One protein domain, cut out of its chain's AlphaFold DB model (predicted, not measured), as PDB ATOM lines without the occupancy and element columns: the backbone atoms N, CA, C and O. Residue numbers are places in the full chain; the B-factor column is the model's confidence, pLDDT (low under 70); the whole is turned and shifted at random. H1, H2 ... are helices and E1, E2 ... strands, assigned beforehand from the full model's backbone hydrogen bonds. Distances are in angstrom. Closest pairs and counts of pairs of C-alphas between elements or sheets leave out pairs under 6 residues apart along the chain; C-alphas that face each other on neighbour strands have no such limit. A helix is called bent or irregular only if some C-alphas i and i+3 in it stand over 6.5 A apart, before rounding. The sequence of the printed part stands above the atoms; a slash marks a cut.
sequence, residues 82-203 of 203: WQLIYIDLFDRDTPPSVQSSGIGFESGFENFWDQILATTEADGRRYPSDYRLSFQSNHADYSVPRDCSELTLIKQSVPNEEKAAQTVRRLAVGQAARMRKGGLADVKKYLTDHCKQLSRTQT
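This is residues 82 to 203 of the 203 residues of an uncharacterized protein of Rhodopirellula sp (UniProt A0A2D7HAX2). A twisted wall of three strands has H1 along one face; on H1's far side H3a crosses it, and the long bent helix H3 folds back as H3b, with short H2 packed on H3b. The printed part has 122 residues with three named helices and three named strands in the order E1 E2 H1 E3 H2 H3; the sheet, E2 E1 E3, is antiparallel and the class is mixed. The whole is compact, with a radius of gyration of the C-alphas of 14.0 A and spans of 44 by 33 by 25 A.

Find C-alpha 82 at (175.995, 93.411, 231.908), where E1, residues 82 to 88, begins. Next come E2, residues 97 to 103, and H1, residues 105 to 118, 19.9 A long. Look then for E3, residues 129 to 135, 20.0 A, and H2, residues 149 to 157. H3, residues 161 to 202, was assigned as one helix by its hydrogen bonds but is bent: C-alphas 181 and 184 are 9.4 A apart. Its arms are H3a, residues 161 to 181, 30.5 A, and H3b, residues 184 to 202, 27.4 A, ending at C-alpha 202 (178.305, 73.761, 258.944).

In the hairpin E1 and E2, N 84 and O 100 are within hydrogen-bond range at 2.8 A; between E1 and E3, N 85 and O 132 are, at 2.8 A. H1 is on the sheet, two layers, at a height of 8.8 A. E2, H1, E3 form a split strand-helix-strand unit, E1 between the strands, with a right-handed crossover. H1 touches H3a at a steep tilt of 42 degrees, the closest C-alphas being Phe 109 and Ala 172, 4.9 A. H2 touches H3b, C-alphas of Glu 150 and Cys 195 closest at 5.8 A. Every O i to N i+4 pair is within range in H1, H2 and H3b, and 15 of 17 in H3a.

The C-alphas of Asp 93 and Thr 203, farthest apart, are 44.9 A apart. The printed part has no cut; the link E3 to H2 is long. Confidence is under 70 at residues 137 to 139, 159, 161 to 162 and 202 to 203.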
ATOM      1  N   TRP A  82     175.527  94.781 231.903       91.12
ATOM      2  CA  TRP A  82     175.995  93.411 231.908       91.12
ATOM      3  C   TRP A  82     175.358  92.580 230.804       91.12
ATOM      4  O   TRP A  82     174.255  92.852 230.324       91.12
ATOM      5  N   GLN A  83     176.087  91.547 230.402       93.06
ATOM      6  CA  GLN A  83     175.655  90.525 229.462       93.06
ATOM      7  C   GLN A  83     175.977  89.159 230.051       93.06
ATOM      8  O   GLN A  83     177.115  88.891 230.441       93.06
ATOM      9  N   LEU A  84     174.973  88.289 230.101       94.00
ATOM     10  CA  LEU A  84     175.154  86.895 230.456       94.00
ATOM     11  C   LEU A  84     175.358  86.088 229.177       94.00
ATOM     12  O   LEU A  84     174.469  85.985 228.330       94.00
ATOM     13  N   ILE A  85     176.556  85.540 229.037       93.38
ATOM     14  CA  ILE A  85     177.009  84.813 227.861       93.38
ATOM     15  C   ILE A  85     176.924  83.321 228.164       93.38
ATOM     16  O   ILE A  85     177.601  82.828 229.067       93.38
ATOM     17  N   TYR A  86     176.109  82.615 227.391       92.56
ATOM     18  CA  TYR A  86     176.017  81.164 227.391       92.56
ATOM     19  C   TYR A  86     177.102  80.559 226.498       92.56
ATOM     20  O   TYR A  86     177.394  81.069 225.411       92.56
ATOM     21  N   ILE A  87     177.675  79.447 226.951       90.31
ATOM     22  CA  ILE A  87     178.677  78.671 226.229       90.31
ATOM     23  C   ILE A  87     178.250  77.208 226.230       90.31
ATOM     24  O   ILE A  87     178.163  76.579 227.286       90.31
ATOM     25  N   ASP A  88     178.039  76.665 225.034       87.38
ATOM     26  CA  ASP A  88     177.840  75.236 224.844       87.38
ATOM     27  C   ASP A  88     179.200  74.526 224.836       87.38
ATOM     28  O   ASP A  88     180.097  74.879 224.069       87.38
ATOM     29  N   LEU A  89     179.390  73.547 225.723       85.19
ATOM     30  CA  LEU A  89     180.638  72.784 225.778       85.19
ATOM     31  C   LEU A  89     180.566  71.465 225.002       85.19
ATOM     32  O   LEU A  89     181.605  70.816 224.834       85.19
ATOM     33  N   PHE A  90     179.380  71.060 224.542       85.12
ATOM     34  CA  PHE A  90     179.219  69.936 223.622       85.12
ATOM     35  C   PHE A  90     179.487  70.348 222.183       85.12
ATOM     36  O   PHE A  90     180.169  69.615 221.466       85.12
ATOM     37  N   ASP A  91     178.979  71.510 221.782       85.12
ATOM     38  CA  ASP A  91     179.163  72.042 220.439       85.12
ATOM     39  C   ASP A  91     180.143  73.217 220.442       85.12
ATOM     40  O   ASP A  91     179.781  74.371 220.653       85.12
ATOM     41  N   ARG A  92     181.416  72.902 220.187       79.44
ATOM     42  CA  ARG A  92     182.496  73.899 220.124       79.44
ATOM     43  C   ARG A  92     182.418  74.797 218.892       79.44
ATOM     44  O   ARG A  92     183.093  75.826 218.878       79.44
ATOM     45  N   ASP A  93     181.659  74.393 217.876       86.56
ATOM     46  CA  ASP A  93     181.493  75.159 216.645       86.56
ATOM     47  C   ASP A  93     180.387  76.211 216.803       86.56
ATOM     48  O   ASP A  93     180.396  77.231 216.106       86.56
ATOM     49  N   THR A  94     179.478  76.019 217.766       84.56
ATOM     50  CA  THR A  94     178.505  77.036 218.158       84.56
ATOM     51  C   THR A  94     179.192  78.147 218.964       84.56
ATOM     52  O   THR A  94     179.723  77.903 220.053       84.56
ATOM     53  N   PRO A  95     179.196  79.400 218.468       85.38
ATOM     54  CA  PRO A  95     179.811  80.503 219.188       85.38
ATOM     55  C   PRO A  95     179.032  80.828 220.473       85.38
ATOM     56  O   PRO A  95     177.808  80.657 220.515       85.38
ATOM     57  N   PRO A  96     179.707  81.368 221.506       89.19
ATOM     58  CA  PRO A  96     179.032  81.901 222.681       89.19
ATOM     59  C   PRO A  96     177.948  82.909 222.299       89.19
ATOM     60  O   PRO A  96     178.150  83.740 221.409       89.19
ATOM     61  N   SER A  97     176.810  82.860 222.988       89.00
ATOM     62  CA  SER A  97     175.671  83.734 222.705       89.00
ATOM     63  C   SER A  97     175.212  84.476 223.953       89.00
ATOM     64  O   SER A  97     175.272  83.961 225.067       89.00
ATOM     65  N   VAL A  98     174.771  85.720 223.772       90.69
ATOM     66  CA  VAL A  98     174.179  86.504 224.859       90.69
ATOM     67  C   VAL A  98     172.777  85.965 225.116       90.69
ATOM     68  O   VAL A  98     171.906  86.073 224.255       90.69
ATOM     69  N   GLN A  99     172.567  85.385 226.295       90.56
ATOM     70  CA  GLN A  99     171.267  84.860 226.709       90.56
ATOM     71  C   GLN A  99     170.392  85.968 227.305       90.56
ATOM     72  O   GLN A  99     169.192  86.030 227.042       90.56
ATOM     73  N   SER A 100     170.996  86.846 228.104       90.69
ATOM     74  CA  SER A 100     170.318  87.973 228.739       90.69
ATOM     75  C   SER A 100     171.269  89.150 228.931       90.69
ATOM     76  O   SER A 100     172.496  89.010 228.910       90.69
ATOM     77  N   SER A 101     170.695  90.333 229.090       90.75
ATOM     78  CA  SER A 101     171.418  91.556 229.406       90.75
ATOM     79  C   SER A 101     170.572  92.444 230.302       90.75
ATOM     80  O   SER A 101     169.346  92.326 230.345       90.75
ATOM     81  N   GLY A 102     171.233  93.341 231.019       86.75
ATOM     82  CA  GLY A 102     170.567  94.244 231.940       86.75
ATOM     83  C   GLY A 102     171.513  95.290 232.495       86.75
ATOM     84  O   GLY A 102     172.652  95.428 232.045       86.75
ATOM     85  N   ILE A 103     171.007  96.049 233.461       84.50
ATOM     86  CA  ILE A 103     171.723  97.147 234.108       84.50
ATOM     87  C   ILE A 103     171.722  96.886 235.613       84.50
ATOM     88  O   ILE A 103     170.701  96.492 236.183       84.50
ATOM     89  N   GLY A 104     172.881  97.086 236.234       84.50
ATOM     90  CA  GLY A 104     173.100  96.891 237.662       84.50
ATOM     91  C   GLY A 104     173.930  95.645 237.950       84.50
ATOM     92  O   GLY A 104     173.603  94.545 237.502       84.50
ATOM     93  N   PHE A 105     175.005  95.792 238.726       87.38
ATOM     94  CA  PHE A 105     175.861  94.654 239.083       87.38
ATOM     95  C   PHE A 105     175.086  93.546 239.811       87.38
ATOM     96  O   PHE A 105     175.311  92.368 239.546       87.38
ATOM     97  N   GLU A 106     174.162  93.917 240.698       88.06
ATOM     98  CA  GLU A 106     173.325  92.998 241.469       88.06
ATOM     99  C   GLU A 106     172.520  92.084 240.554       88.06
ATOM    100  O   GLU A 106     172.632  90.867 240.671       88.06
ATOM    101  N   SER A 107     171.770  92.656 239.609       87.44
ATOM    102  CA  SER A 107     170.913  91.885 238.702       87.44
ATOM    103  C   SER A 107     171.733  90.973 237.787       87.44
ATOM    104  O   SER A 107     171.308  89.852 237.500       87.44
ATOM    105  N   GLY A 108     172.933  91.407 237.388       91.31
ATOM    106  CA  GLY A 108     173.869  90.585 236.623       91.31
ATOM    107  C   GLY A 108     174.381  89.386 237.419       91.31
ATOM    108  O   GLY A 108     174.354  88.261 236.918       91.31
ATOM    109  N   PHE A 109     174.809  89.596 238.669       93.50
ATOM    110  CA  PHE A 109     175.250  88.500 239.536       93.50
ATOM    111  C   PHE A 109     174.098  87.571 239.938       93.50
ATOM    112  O   PHE A 109     174.313  86.362 239.973       93.50
ATOM    113  N   GLU A 110     172.896  88.096 240.210       91.75
ATOM    114  CA  GLU A 110     171.698  87.284 240.483       91.75
ATOM    115  C   GLU A 110     171.414  86.348 239.300       91.75
ATOM    116  O   GLU A 110     171.438  85.130 239.470       91.75
ATOM    117  N   ASN A 111     171.291  86.894 238.083       92.25
ATOM    118  CA  ASN A 111     171.054  86.095 236.874       92.25
ATOM    119  C   ASN A 111     172.168  85.071 236.620       92.25
ATOM    120  O   ASN A 111     171.895  83.929 236.246       92.25
ATOM    121  N   PHE A 112     173.428  85.465 236.822       94.69
ATOM    122  CA  PHE A 112     174.562  84.558 236.680       94.69
ATOM    123  C   PHE A 112     174.459  83.367 237.639       94.69
ATOM    124  O   PHE A 112     174.594  82.221 237.210       94.69
ATOM    125  N   TRP A 113     174.206  83.616 238.925       92.75
ATOM    126  CA  TRP A 113     174.104  82.547 239.917       92.75
ATOM    127  C   TRP A 113     172.870  81.683 239.726       92.75
ATOM    128  O   TRP A 113     172.979  80.472 239.902       92.75
ATOM    129  N   ASP A 114     171.745  82.258 239.309       90.62
ATOM    130  CA  ASP A 114     170.548  81.486 238.987       90.62
ATOM    131  C   ASP A 114     170.834  80.471 237.872       90.62
ATOM    132  O   ASP A 114     170.557  79.281 238.038       90.62
ATOM    133  N   GLN A 115     171.483  80.888 236.777       91.56
ATOM    134  CA  GLN A 115     171.844  79.974 235.684       91.56
ATOM    135  C   GLN A 115     172.915  78.951 236.092       91.56
ATOM    136  O   GLN A 115     172.797  77.756 235.797       91.56
ATOM    137  N   ILE A 116     173.958  79.388 236.806       90.50
ATOM    138  CA  ILE A 116     175.035  78.501 237.269       90.50
ATOM    139  C   ILE A 116     174.490  77.445 238.231       90.50
ATOM    140  O   ILE A 116     174.801  76.264 238.087       90.50
ATOM    141  N   LEU A 117     173.662  77.829 239.203       88.81
ATOM    142  CA  LEU A 117     173.104  76.887 240.171       88.81
ATOM    143  C   LEU A 117     172.044  75.983 239.542       88.81
ATOM    144  O   LEU A 117     171.976  74.816 239.927       88.81
ATOM    145  N   ALA A 118     171.261  76.465 238.572       87.88
ATOM    146  CA  ALA A 118     170.320  75.631 237.820       87.88
ATOM    147  C   ALA A 118     171.025  74.534 237.005       87.88
ATOM    148  O   ALA A 118     170.476  73.451 236.824       87.88
ATOM    149  N   THR A 119     172.261  74.783 236.569       87.00
ATOM    150  CA  THR A 119     173.084  73.839 235.791       87.00
ATOM    151  C   THR A 119     174.137  73.108 236.632       87.00
ATOM    152  O   THR A 119     175.047  72.478 236.087       87.00
ATOM    153  N   THR A 120     174.011  73.154 237.961       87.00
ATOM    154  CA  THR A 120     174.919  72.499 238.910       87.00
ATOM    155  C   THR A 120     174.164  71.539 239.827       87.00
ATOM    156  O   THR A 120     173.199  71.922 240.493       87.00
ATOM    157  N   GLU A 121     174.658  70.310 239.913       85.50
ATOM    158  CA  GLU A 121     174.187  69.256 240.813       85.50
ATOM    159  C   GLU A 121     174.635  69.482 242.266       85.50
ATOM    160  O   GLU A 121     175.574  70.224 242.547       85.50
ATOM    161  N   ALA A 122     173.995  68.803 243.222       80.94
ATOM    162  CA  ALA A 122     174.308  68.949 244.653       80.94
ATOM    163  C   ALA A 122     175.746  68.531 245.039       80.94
ATOM    164  O   ALA A 122     176.280  68.990 246.052       80.94
ATOM    165  N   ASP A 123     176.386  67.673 244.242       80.06
ATOM    166  CA  ASP A 123     177.792  67.283 244.403       80.06
ATOM    167  C   ASP A 123     178.775  68.257 243.717       80.06
ATOM    168  O   ASP A 123     179.991  68.085 243.805       80.06
ATOM    169  N   GLY A 124     178.256  69.305 243.066       79.06
ATOM    170  CA  GLY A 124     179.020  70.309 242.329       79.06
ATOM    171  C   GLY A 124     179.283  69.963 240.867       79.06
ATOM    172  O   GLY A 124     179.898  70.767 240.163       79.06
ATOM    173  N   ARG A 125     178.830  68.801 240.374       82.88
ATOM    174  CA  ARG A 125     178.952  68.474 238.949       82.88
ATOM    175  C   ARG A 125     178.118  69.445 238.128       82.88
ATOM    176  O   ARG A 125     176.937  69.645 238.389       82.88
ATOM    177  N   ARG A 126     178.737  70.036 237.109       82.69
ATOM    178  CA  ARG A 126     178.043  70.916 236.167       82.69
ATOM    179  C   ARG A 126     177.598  70.161 234.937       82.69
ATOM    180  O   ARG A 126     178.361  69.360 234.383       82.69
ATOM    181  N   TYR A 127     176.423  70.525 234.447       81.50
ATOM    182  CA  TYR A 127     176.041  70.225 233.081       81.50
ATOM    183  C   TYR A 127     177.073  70.826 232.101       81.50
ATOM    184  O   TYR A 127     177.805  71.758 232.440       81.50
ATOM    185  N   PRO A 128     177.201  70.265 230.893       79.88
ATOM    186  CA  PRO A 128     178.081  70.715 229.802       79.88
ATOM    187  C   PRO A 128     177.628  72.025 229.137       79.88
ATOM    188  O   PRO A 128     177.753  72.211 227.933       79.88
ATOM    189  N   SER A 129     177.160  72.951 229.959       83.25
ATOM    190  CA  SER A 129     176.967  74.358 229.666       83.25
ATOM    191  C   SER A 129     177.838  75.170 230.622       83.25
ATOM    192  O   SER A 129     178.164  74.732 231.731       83.25
ATOM    193  N   ASP A 130     178.267  76.344 230.181       88.38
ATOM    194  CA  ASP A 130     178.968  77.301 231.026       88.38
ATOM    195  C   ASP A 130     178.415  78.701 230.795       88.38
ATOM    196  O   ASP A 130     177.853  79.000 229.739       88.38
ATOM    197  N   TYR A 131     178.579  79.556 231.797       92.44
ATOM    198  CA  TYR A 131     178.111  80.931 231.741       92.44
ATOM    199  C   TYR A 131     179.244  81.877 232.096       92.44
ATOM    200  O   TYR A 131     180.062  81.616 232.983       92.44
ATOM    201  N   ARG A 132     179.275  83.010 231.402       93.25
ATOM    202  CA  ARG A 132     180.163  84.126 231.705       93.25
ATOM    203  C   ARG A 132     179.342  85.385 231.871       93.25
ATOM    204  O   ARG A 132     178.451  85.653 231.075       93.25
ATOM    205  N   LEU A 133     179.655  86.155 232.898       94.19
ATOM    206  CA  LEU A 133     179.052  87.453 233.133       94.19
ATOM    207  C   LEU A 133     180.038  88.530 232.690       94.19
ATOM    208  O   LEU A 133     181.076  88.734 233.321       94.19
ATOM    209  N   SER A 134     179.722  89.186 231.582       92.12
ATOM    210  CA  SER A 134     180.513  90.282 231.035       92.12
ATOM    211  C   SER A 134     179.930  91.613 231.485       92.12
ATOM    212  O   SER A 134     178.713  91.789 231.472       92.12
ATOM    213  N   PHE A 135     180.789  92.556 231.859       87.69
ATOM    214  CA  PHE A 135     180.411  93.936 232.155       87.69
ATOM    215  C   PHE A 135     181.126  94.841 231.155       87.69
ATOM    216  O   PHE A 135     182.321  94.655 230.952       87.69
ATOM    217  N   GLN A 136     180.439  95.820 230.552       73.56
ATOM    218  CA  GLN A 136     180.996  96.653 229.461       73.56
ATOM    219  C   GLN A 136     182.238  97.485 229.829       73.56
ATOM    220  O   GLN A 136     182.916  98.023 228.954       73.56
ATOM    221  N   SER A 137     182.570  97.579 231.112       59.69
ATOM    222  CA  SER A 137     183.893  97.992 231.581       59.69
ATOM    223  C   SER A 137     185.015  97.153 230.938       59.69
ATOM    224  O   SER A 137     184.800  95.993 230.621       59.69
ATOM    225  N   ASN A 138     186.243  97.670 230.823       58.78
ATOM    226  CA  ASN A 138     187.439  96.937 230.344       58.78
ATOM    227  C   ASN A 138     187.880  95.750 231.245       58.78
ATOM    228  O   ASN A 138     189.069  95.461 231.396       58.78
ATOM    229  N   HIS A 139     186.950  95.098 231.927       66.25
ATOM    230  CA  HIS A 139     187.174  93.958 232.787       66.25
ATOM    231  C   HIS A 139     187.042  92.665 231.981       66.25
ATOM    232  O   HIS A 139     186.267  92.573 231.035       66.25
ATOM    233  N   ALA A 140     187.832  91.656 232.351       81.44
ATOM    234  CA  ALA A 140     187.636  90.305 231.838       81.44
ATOM    235  C   ALA A 140     186.240  89.795 232.227       81.44
ATOM    236  O   ALA A 140     185.690  90.246 233.223       81.44
ATOM    237  N   ASP A 141     185.686  88.822 231.515       89.69
ATOM    238  CA  ASP A 141     184.415  88.245 231.951       89.69
ATOM    239  C   ASP A 141     184.560  87.573 233.327       89.69
ATOM    240  O   ASP A 141     185.565  86.918 233.638       89.69
ATOM    241  N   TYR A 142     183.532  87.711 234.158       91.62
ATOM    242  CA  TYR A 142     183.407  86.937 235.378       91.62
ATOM    243  C   TYR A 142     182.921  85.526 235.052       91.62
ATOM    244  O   TYR A 142     181.917  85.326 234.372       91.62
ATOM    245  N   SER A 143     183.629  84.531 235.570       90.75
ATOM    246  CA  SER A 143     183.236  83.130 235.506       90.75
ATOM    247  C   SER A 143     183.730  82.403 236.748       90.75
ATOM    248  O   SER A 143     184.661  82.846 237.433       90.75
ATOM    249  N   VAL A 144     183.095  81.274 237.043       87.25
ATOM    250  CA  VAL A 144     183.500  80.390 238.135       87.25
ATOM    251  C   VAL A 144     184.110  79.136 237.507       87.25
ATOM    252  O   VAL A 144     183.421  78.503 236.704       87.25
ATOM    253  N   PRO A 145     185.347  78.737 237.862       84.31
ATOM    254  CA  PRO A 145     185.960  77.509 237.349       84.31
ATOM    255  C   PRO A 145     185.066  76.280 237.566       84.31
ATOM    256  O   PRO A 145     184.292  76.231 238.525       84.31
ATOM    257  N   ARG A 146     185.152  75.279 236.683       75.75
ATOM    258  CA  ARG A 146     184.310  74.070 236.791       75.75
ATOM    259  C   ARG A 146     184.707  73.184 237.974       75.75
ATOM    260  O   ARG A 146     183.853  72.519 238.540       75.75
ATOM    261  N   ASP A 147     185.976  73.216 238.364       74.44
ATOM    262  CA  ASP A 147     186.571  72.519 239.509       74.44
ATOM    263  C   ASP A 147     186.543  73.355 240.806       74.44
ATOM    264  O   ASP A 147     187.292  73.105 241.751       74.44
ATOM    265  N   CYS A 148     185.673  74.362 240.872       79.69
ATOM    266  CA  CYS A 148     185.599  75.291 241.991       79.69
ATOM    267  C   CYS A 148     184.840  74.689 243.183       79.69
ATOM    268  O   CYS A 148     183.617  74.546 243.151       79.69
ATOM    269  N   SER A 149     185.567  74.397 244.264       81.06
ATOM    270  CA  SER A 149     185.007  73.877 245.522       81.06
ATOM    271  C   SER A 149     183.943  74.787 246.150       81.06
ATOM    272  O   SER A 149     183.004  74.321 246.796       81.06
ATOM    273  N   GLU A 150     184.060  76.095 245.921       85.75
ATOM    274  CA  GLU A 150     183.136  77.123 246.384       85.75
ATOM    275  C   GLU A 150     181.735  76.941 245.798       85.75
ATOM    276  O   GLU A 150     180.749  77.162 246.496       85.75
ATOM    277  N   LEU A 151     181.628  76.481 244.548       84.75
ATOM    278  CA  LEU A 151     180.335  76.220 243.924       84.75
ATOM    279  C   LEU A 151     179.581  75.107 244.655       84.75
ATOM    280  O   LEU A 151     178.397  75.262 244.950       84.75
ATOM    281  N   THR A 152     180.266  73.998 244.942       84.81
ATOM    282  CA  THR A 152     179.682  72.868 245.669       84.81
ATOM    283  C   THR A 152     179.182  73.320 247.036       84.81
ATOM    284  O   THR A 152     178.041  73.039 247.398       84.81
ATOM    285  N   LEU A 153     179.997  74.092 247.763       85.88
ATOM    286  CA  LEU A 153     179.627  74.640 249.069       85.88
ATOM    287  C   LEU A 153     178.402  75.557 248.987       85.88
ATOM    288  O   LEU A 153     177.494  75.430 249.806       85.88
ATOM    289  N   ILE A 154     178.345  76.445 247.990       86.44
ATOM    290  CA  ILE A 154     177.194  77.332 247.785       86.44
ATOM    291  C   ILE A 154     175.944  76.511 247.481       86.44
ATOM    292  O   ILE A 154     174.932  76.691 248.156       86.44
ATOM    293  N   LYS A 155     176.019  75.563 246.543       85.81
ATOM    294  CA  LYS A 155     174.885  74.705 246.175       85.81
ATOM    295  C   LYS A 155     174.363  73.906 247.373       85.81
ATOM    296  O   LYS A 155     173.156  73.836 247.568       85.81
ATOM    297  N   GLN A 156     175.255  73.360 248.199       84.62
ATOM    298  CA  GLN A 156     174.894  72.613 249.411       84.62
ATOM    299  C   GLN A 156     174.355  73.508 250.531       84.62
ATOM    300  O   GLN A 156     173.553  73.066 251.349       84.62
ATOM    301  N   SER A 157     174.778  74.773 250.575       81.62
ATOM    302  CA  SER A 157     174.294  75.747 251.557       81.62
ATOM    303  C   SER A 157     172.894  76.287 251.257       81.62
ATOM    304  O   SER A 157     172.324  76.963 252.109       81.62
ATOM    305  N   VAL A 158     172.338  75.989 250.077       79.62
ATOM    306  CA  VAL A 158     170.988  76.379 249.663       79.62
ATOM    307  C   VAL A 158     170.000  75.273 250.064       79.62
ATOM    308  O   VAL A 158     169.957  74.223 249.426       79.62
ATOM    309  N   PRO A 159     169.192  75.467 251.123       62.25
ATOM    310  CA  PRO A 159     168.439  74.376 251.740       62.25
ATOM    311  C   PRO A 159     167.123  74.028 251.017       62.25
ATOM    312  O   PRO A 159     166.623  72.921 251.194       62.25
ATOM    313  N   ASN A 160     166.526  74.960 250.259       72.44
ATOM    314  CA  ASN A 160     165.319  74.764 249.438       72.44
ATOM    315  C   ASN A 160     165.173  75.884 248.380       72.44
ATOM    316  O   ASN A 160     165.855  76.902 248.480       72.44
ATOM    317  N   GLU A 161     164.284  75.714 247.389       69.38
ATOM    318  CA  GLU A 161     164.082  76.676 246.281       69.38
ATOM    319  C   GLU A 161     163.692  78.087 246.758       69.38
ATOM    320  O   GLU A 161     164.217  79.080 246.261       69.38
ATOM    321  N   GLU A 162     162.839  78.202 247.777       69.12
ATOM    322  CA  GLU A 162     162.386  79.504 248.291       69.12
ATOM    323  C   GLU A 162     163.520  80.294 248.977       69.12
ATOM    324  O   GLU A 162     163.664  81.505 248.794       69.12
ATOM    325  N   LYS A 163     164.392  79.609 249.731       74.94
ATOM    326  CA  LYS A 163     165.586  80.216 250.343       74.94
ATOM    327  C   LYS A 163     166.752  80.335 249.363       74.94
ATOM    328  O   LYS A 163     167.695  81.077 249.655       74.94
ATOM    329  N   ALA A 164     166.701  79.649 248.219       77.00
ATOM    330  CA  ALA A 164     167.699  79.763 247.159       77.00
ATOM    331  C   ALA A 164     167.753  81.191 246.631       77.00
ATOM    332  O   ALA A 164     168.811  81.810 246.695       77.00
ATOM    333  N   ALA A 165     166.601  81.746 246.246       80.75
ATOM    334  CA  ALA A 165     166.506  83.106 245.723       80.75
ATOM    335  C   ALA A 165     167.055  84.147 246.714       80.75
ATOM    336  O   ALA A 165     167.844  85.017 246.350       80.75
ATOM    337  N   GLN A 166     166.719  84.026 248.004       83.06
ATOM    338  CA  GLN A 166     167.237  84.936 249.035       83.06
ATOM    339  C   GLN A 166     168.752  84.797 249.238       83.06
ATOM    340  O   GLN A 166     169.445  85.791 249.466       83.06
ATOM    341  N   THR A 167     169.277  83.573 249.166       84.88
ATOM    342  CA  THR A 167     170.714  83.305 249.308       84.88
ATOM    343  C   THR A 167     171.489  83.849 248.111       84.88
ATOM    344  O   THR A 167     172.486  84.546 248.305       84.88
ATOM    345  N   VAL A 168     170.989  83.610 246.895       88.12
ATOM    346  CA  VAL A 168     171.545  84.143 245.645       88.12
ATOM    347  C   VAL A 168     171.549  85.665 245.668       88.12
ATOM    348  O   VAL A 168     172.608  86.261 245.492       88.12
ATOM    349  N   ARG A 169     170.421  86.299 246.005       87.31
ATOM    350  CA  ARG A 169     170.329  87.758 246.144       87.31
ATOM    351  C   ARG A 169     171.357  88.309 247.132       87.31
ATOM    352  O   ARG A 169     172.063  89.266 246.827       87.31
ATOM    353  N   ARG A 170     171.520  87.692 248.307       87.88
ATOM    354  CA  ARG A 170     172.537  88.125 249.289       87.88
ATOM    355  C   ARG A 170     173.965  87.971 248.765       87.88
ATOM    356  O   ARG A 170     174.799  88.845 249.013       87.88
ATOM    357  N   LEU A 171     174.256  86.874 248.069       90.81
ATOM    358  CA  LEU A 171     175.560  86.639 247.451       90.81
ATOM    359  C   LEU A 171     175.842  87.682 246.362       90.81
ATOM    360  O   LEU A 171     176.911  88.293 246.373       90.81
ATOM    361  N   ALA A 172     174.864  87.925 245.489       91.31
ATOM    362  CA  ALA A 172     174.928  88.878 244.392       91.31
ATOM    363  C   ALA A 172     175.118  90.318 244.881       91.31
ATOM    364  O   ALA A 172     176.032  90.990 244.412       91.31
ATOM    365  N   VAL A 173     174.358  90.765 245.888       88.00
ATOM    366  CA  VAL A 173     174.545  92.084 246.528       88.00
ATOM    367  C   VAL A 173     175.959  92.224 247.094       88.00
ATOM    368  O   VAL A 173     176.631  93.239 246.893       88.00
ATOM    369  N   GLY A 174     176.456  91.183 247.765       89.25
ATOM    370  CA  GLY A 174     177.818  91.173 248.289       89.25
ATOM    371  C   GLY A 174     178.886  91.255 247.196       89.25
ATOM    372  O   GLY A 174     179.861  91.988 247.350       89.25
ATOM    373  N   GLN A 175     178.699  90.551 246.077       92.81
ATOM    374  CA  GLN A 175     179.605  90.615 244.929       92.81
ATOM    375  C   GLN A 175     179.528  91.957 244.202       92.81
ATOM    376  O   GLN A 175     180.570  92.533 243.904       92.81
ATOM    377  N   ALA A 176     178.334  92.505 243.993       89.25
ATOM    378  CA  ALA A 176     178.126  93.812 243.383       89.25
ATOM    379  C   ALA A 176     178.840  94.929 244.160       89.25
ATOM    380  O   ALA A 176     179.597  95.711 243.583       89.25
ATOM    381  N   ALA A 177     178.717  94.937 245.492       87.12
ATOM    382  CA  ALA A 177     179.434  95.886 246.345       87.12
ATOM    383  C   ALA A 177     180.966  95.786 246.189       87.12
ATOM    384  O   ALA A 177     181.683  96.786 246.262       87.12
ATOM    385  N   ARG A 178     181.489  94.576 245.961       90.62
ATOM    386  CA  ARG A 178     182.926  94.325 245.758       90.62
ATOM    387  C   ARG A 178     183.377  94.709 244.358       90.62
ATOM    388  O   ARG A 178     184.450  95.291 244.223       90.62
ATOM    389  N   MET A 179     182.531  94.468 243.360       88.50
ATOM    390  CA  MET A 179     182.739  94.901 241.983       88.50
ATOM    391  C   MET A 179     182.900  96.421 241.915       88.50
ATOM    392  O   MET A 179     183.889  96.898 241.363       88.50
ATOM    393  N   ARG A 180     182.020  97.183 242.581       83.44
ATOM    394  CA  ARG A 180     182.135  98.651 242.656       83.44
ATOM    395  C   ARG A 180     183.389  99.129 243.400       83.44
ATOM    396  O   ARG A 180     183.921 100.185 243.079       83.44
ATOM    397  N   LYS A 181     183.877  98.373 244.392       84.94
ATOM    398  CA  LYS A 181     185.026  98.774 245.223       84.94
ATOM    399  C   LYS A 181     186.388  98.479 244.588       84.94
ATOM    400  O   LYS A 181     187.297  99.298 244.695       84.94
ATOM    401  N   GLY A 182     186.550  97.297 244.005       84.44
ATOM    402  CA  GLY A 182     187.852  96.791 243.556       84.44
ATOM    403  C   GLY A 182     187.770  95.884 242.333       84.44
ATOM    404  O   GLY A 182     188.714  95.142 242.049       84.44
ATOM    405  N   GLY A 183     186.643  95.913 241.617       87.75
ATOM    406  CA  GLY A 183     186.413  95.099 240.430       87.75
ATOM    407  C   GLY A 183     186.444  93.597 240.718       87.75
ATOM    408  O   GLY A 183     186.211  93.124 241.833       87.75
ATOM    409  N   LEU A 184     186.772  92.820 239.688       89.25
ATOM    410  CA  LEU A 184     186.674  91.358 239.732       89.25
ATOM    411  C   LEU A 184     187.641  90.676 240.698       89.25
ATOM    412  O   LEU A 184     187.354  89.574 241.165       89.25
ATOM    413  N   ALA A 185     188.781  91.299 241.003       88.50
ATOM    414  CA  ALA A 185     189.717  90.757 241.986       88.50
ATOM    415  C   ALA A 185     189.060  90.688 243.376       88.50
ATOM    416  O   ALA A 185     189.106  89.648 244.040       88.50
ATOM    417  N   ASP A 186     188.367  91.759 243.766       90.12
ATOM    418  CA  ASP A 186     187.639  91.834 245.031       90.12
ATOM    419  C   ASP A 186     186.390  90.943 245.032       90.12
ATOM    420  O   ASP A 186     186.073  90.344 246.063       90.12
ATOM    421  N   VAL A 187     185.715  90.786 243.885       91.75
ATOM    422  CA  VAL A 187     184.591  89.840 243.722       91.75
ATOM    423  C   VAL A 187     185.040  88.400 243.974       91.75
ATOM    424  O   VAL A 187     184.402  87.675 244.741       91.75
ATOM    425  N   LYS A 188     186.153  87.978 243.357       90.31
ATOM    426  CA  LYS A 188     186.707  86.626 243.534       90.31
ATOM    427  C   LYS A 188     187.123  86.385 244.982       90.31
ATOM    428  O   LYS A 188     186.761  85.365 245.561       90.31
ATOM    429  N   LYS A 189     187.814  87.353 245.592       91.38
ATOM    430  CA  LYS A 189     188.205  87.280 247.004       91.38
ATOM    431  C   LYS A 189     186.992  87.146 247.926       91.38
ATOM    432  O   LYS A 189     187.000  86.311 248.828       91.38
ATOM    433  N   TYR A 190     185.945  87.934 247.684       92.62
ATOM    434  CA  TYR A 190     184.711  87.868 248.463       92.62
ATOM    435  C   TYR A 190     184.043  86.497 248.381       92.62
ATOM    436  O   TYR A 190     183.636  85.978 249.416       92.62
ATOM    437  N   LEU A 191     183.981  85.889 247.192       91.06
ATOM    438  CA  LEU A 191     183.430  84.543 247.025       91.06
ATOM    439  C   LEU A 191     184.177  83.519 247.895       91.06
ATOM    440  O   LEU A 191     183.552  82.769 248.646       91.06
ATOM    441  N   THR A 192     185.510  83.527 247.838       88.75
ATOM    442  CA  THR A 192     186.348  82.626 248.640       88.75
ATOM    443  C   THR A 192     186.161  82.858 250.142       88.75
ATOM    444  O   THR A 192     186.044  81.903 250.911       88.75
ATOM    445  N   ASP A 193     186.110  84.115 250.587       90.12
ATOM    446  CA  ASP A 193     185.919  84.444 252.003       90.12
ATOM    447  C   ASP A 193     184.511  84.070 252.496       90.12
ATOM    448  O   ASP A 193     184.371  83.541 253.602       90.12
ATOM    449  N   HIS A 194     183.484  84.261 251.666       88.88
ATOM    450  CA  HIS A 194     182.114  83.835 251.949       88.88
ATOM    451  C   HIS A 194     182.023  82.312 252.114       88.88
ATOM    452  O   HIS A 194     181.462  81.823 253.094       88.88
ATOM    453  N   CYS A 195     182.659  81.547 251.224       86.75
ATOM    454  CA  CYS A 195     182.661  80.086 251.313       86.75
ATOM    455  C   CYS A 195     183.382  79.581 252.568       86.75
ATOM    456  O   CYS A 195     182.879  78.687 253.244       86.75
ATOM    457  N   LYS A 196     184.499  80.211 252.963       87.31
ATOM    458  CA  LYS A 196     185.168  79.902 254.242       87.31
ATOM    459  C   LYS A 196     184.257  80.133 255.450       87.31
ATOM    460  O   LYS A 196     184.359  79.399 256.432       87.31
ATOM    461  N   GLN A 197     183.401  81.155 255.414       85.88
ATOM    462  CA  GLN A 197     182.429  81.415 256.482       85.88
ATOM    463  C   GLN A 197     181.315  80.360 256.500       85.88
ATOM    464  O   GLN A 197     180.972  79.866 257.575       85.88
ATOM    465  N   LEU A 198     180.803  79.968 255.329       83.88
ATOM    466  CA  LEU A 198     179.803  78.902 255.210       83.88
ATOM    467  C   LEU A 198     180.325  77.575 255.772       83.88
ATOM    468  O   LEU A 198     179.657  76.978 256.614       83.88
ATOM    469  N   SER A 199     181.544  77.160 255.407       80.50
ATOM    470  CA  SER A 199     182.139  75.914 255.911       80.50
ATOM    471  C   SER A 199     182.278  75.891 257.436       80.50
ATOM    472  O   SER A 199     182.054  74.857 258.047       80.50
ATOM    473  N   ARG A 200     182.599  77.033 258.063       78.88
ATOM    474  CA  ARG A 200     182.697  77.155 259.532       78.88
ATOM    475  C   ARG A 200     181.352  77.093 260.249       78.88
ATOM    476  O   ARG A 200     181.328  76.854 261.445       78.88
ATOM    477  N   THR A 201     180.263  77.385 259.545       71.19
ATOM    478  CA  THR A 201     178.908  77.393 260.116       71.19
ATOM    479  C   THR A 201     178.249  76.012 260.007       71.19
ATOM    480  O   THR A 201     177.272  75.744 260.696       71.19
ATOM    481  N   GLN A 202     178.774  75.138 259.138       60.53
ATOM    482  CA  GLN A 202     178.305  73.761 258.944       60.53
ATOM    483  C   GLN A 202     179.017  72.737 259.851       60.53
ATOM    484  O   GLN A 202     178.518  71.623 259.995       60.53
ATOM    485  N   THR A 203     180.161  73.104 260.442       50.53
ATOM    486  CA  THR A 203     180.888  72.348 261.485       50.53
ATOM    487  C   THR A 203     180.448  72.749 262.880       50.53
ATOM    488  O   THR A 203     180.265  71.841 263.718       50.53
TER     489      THR A 203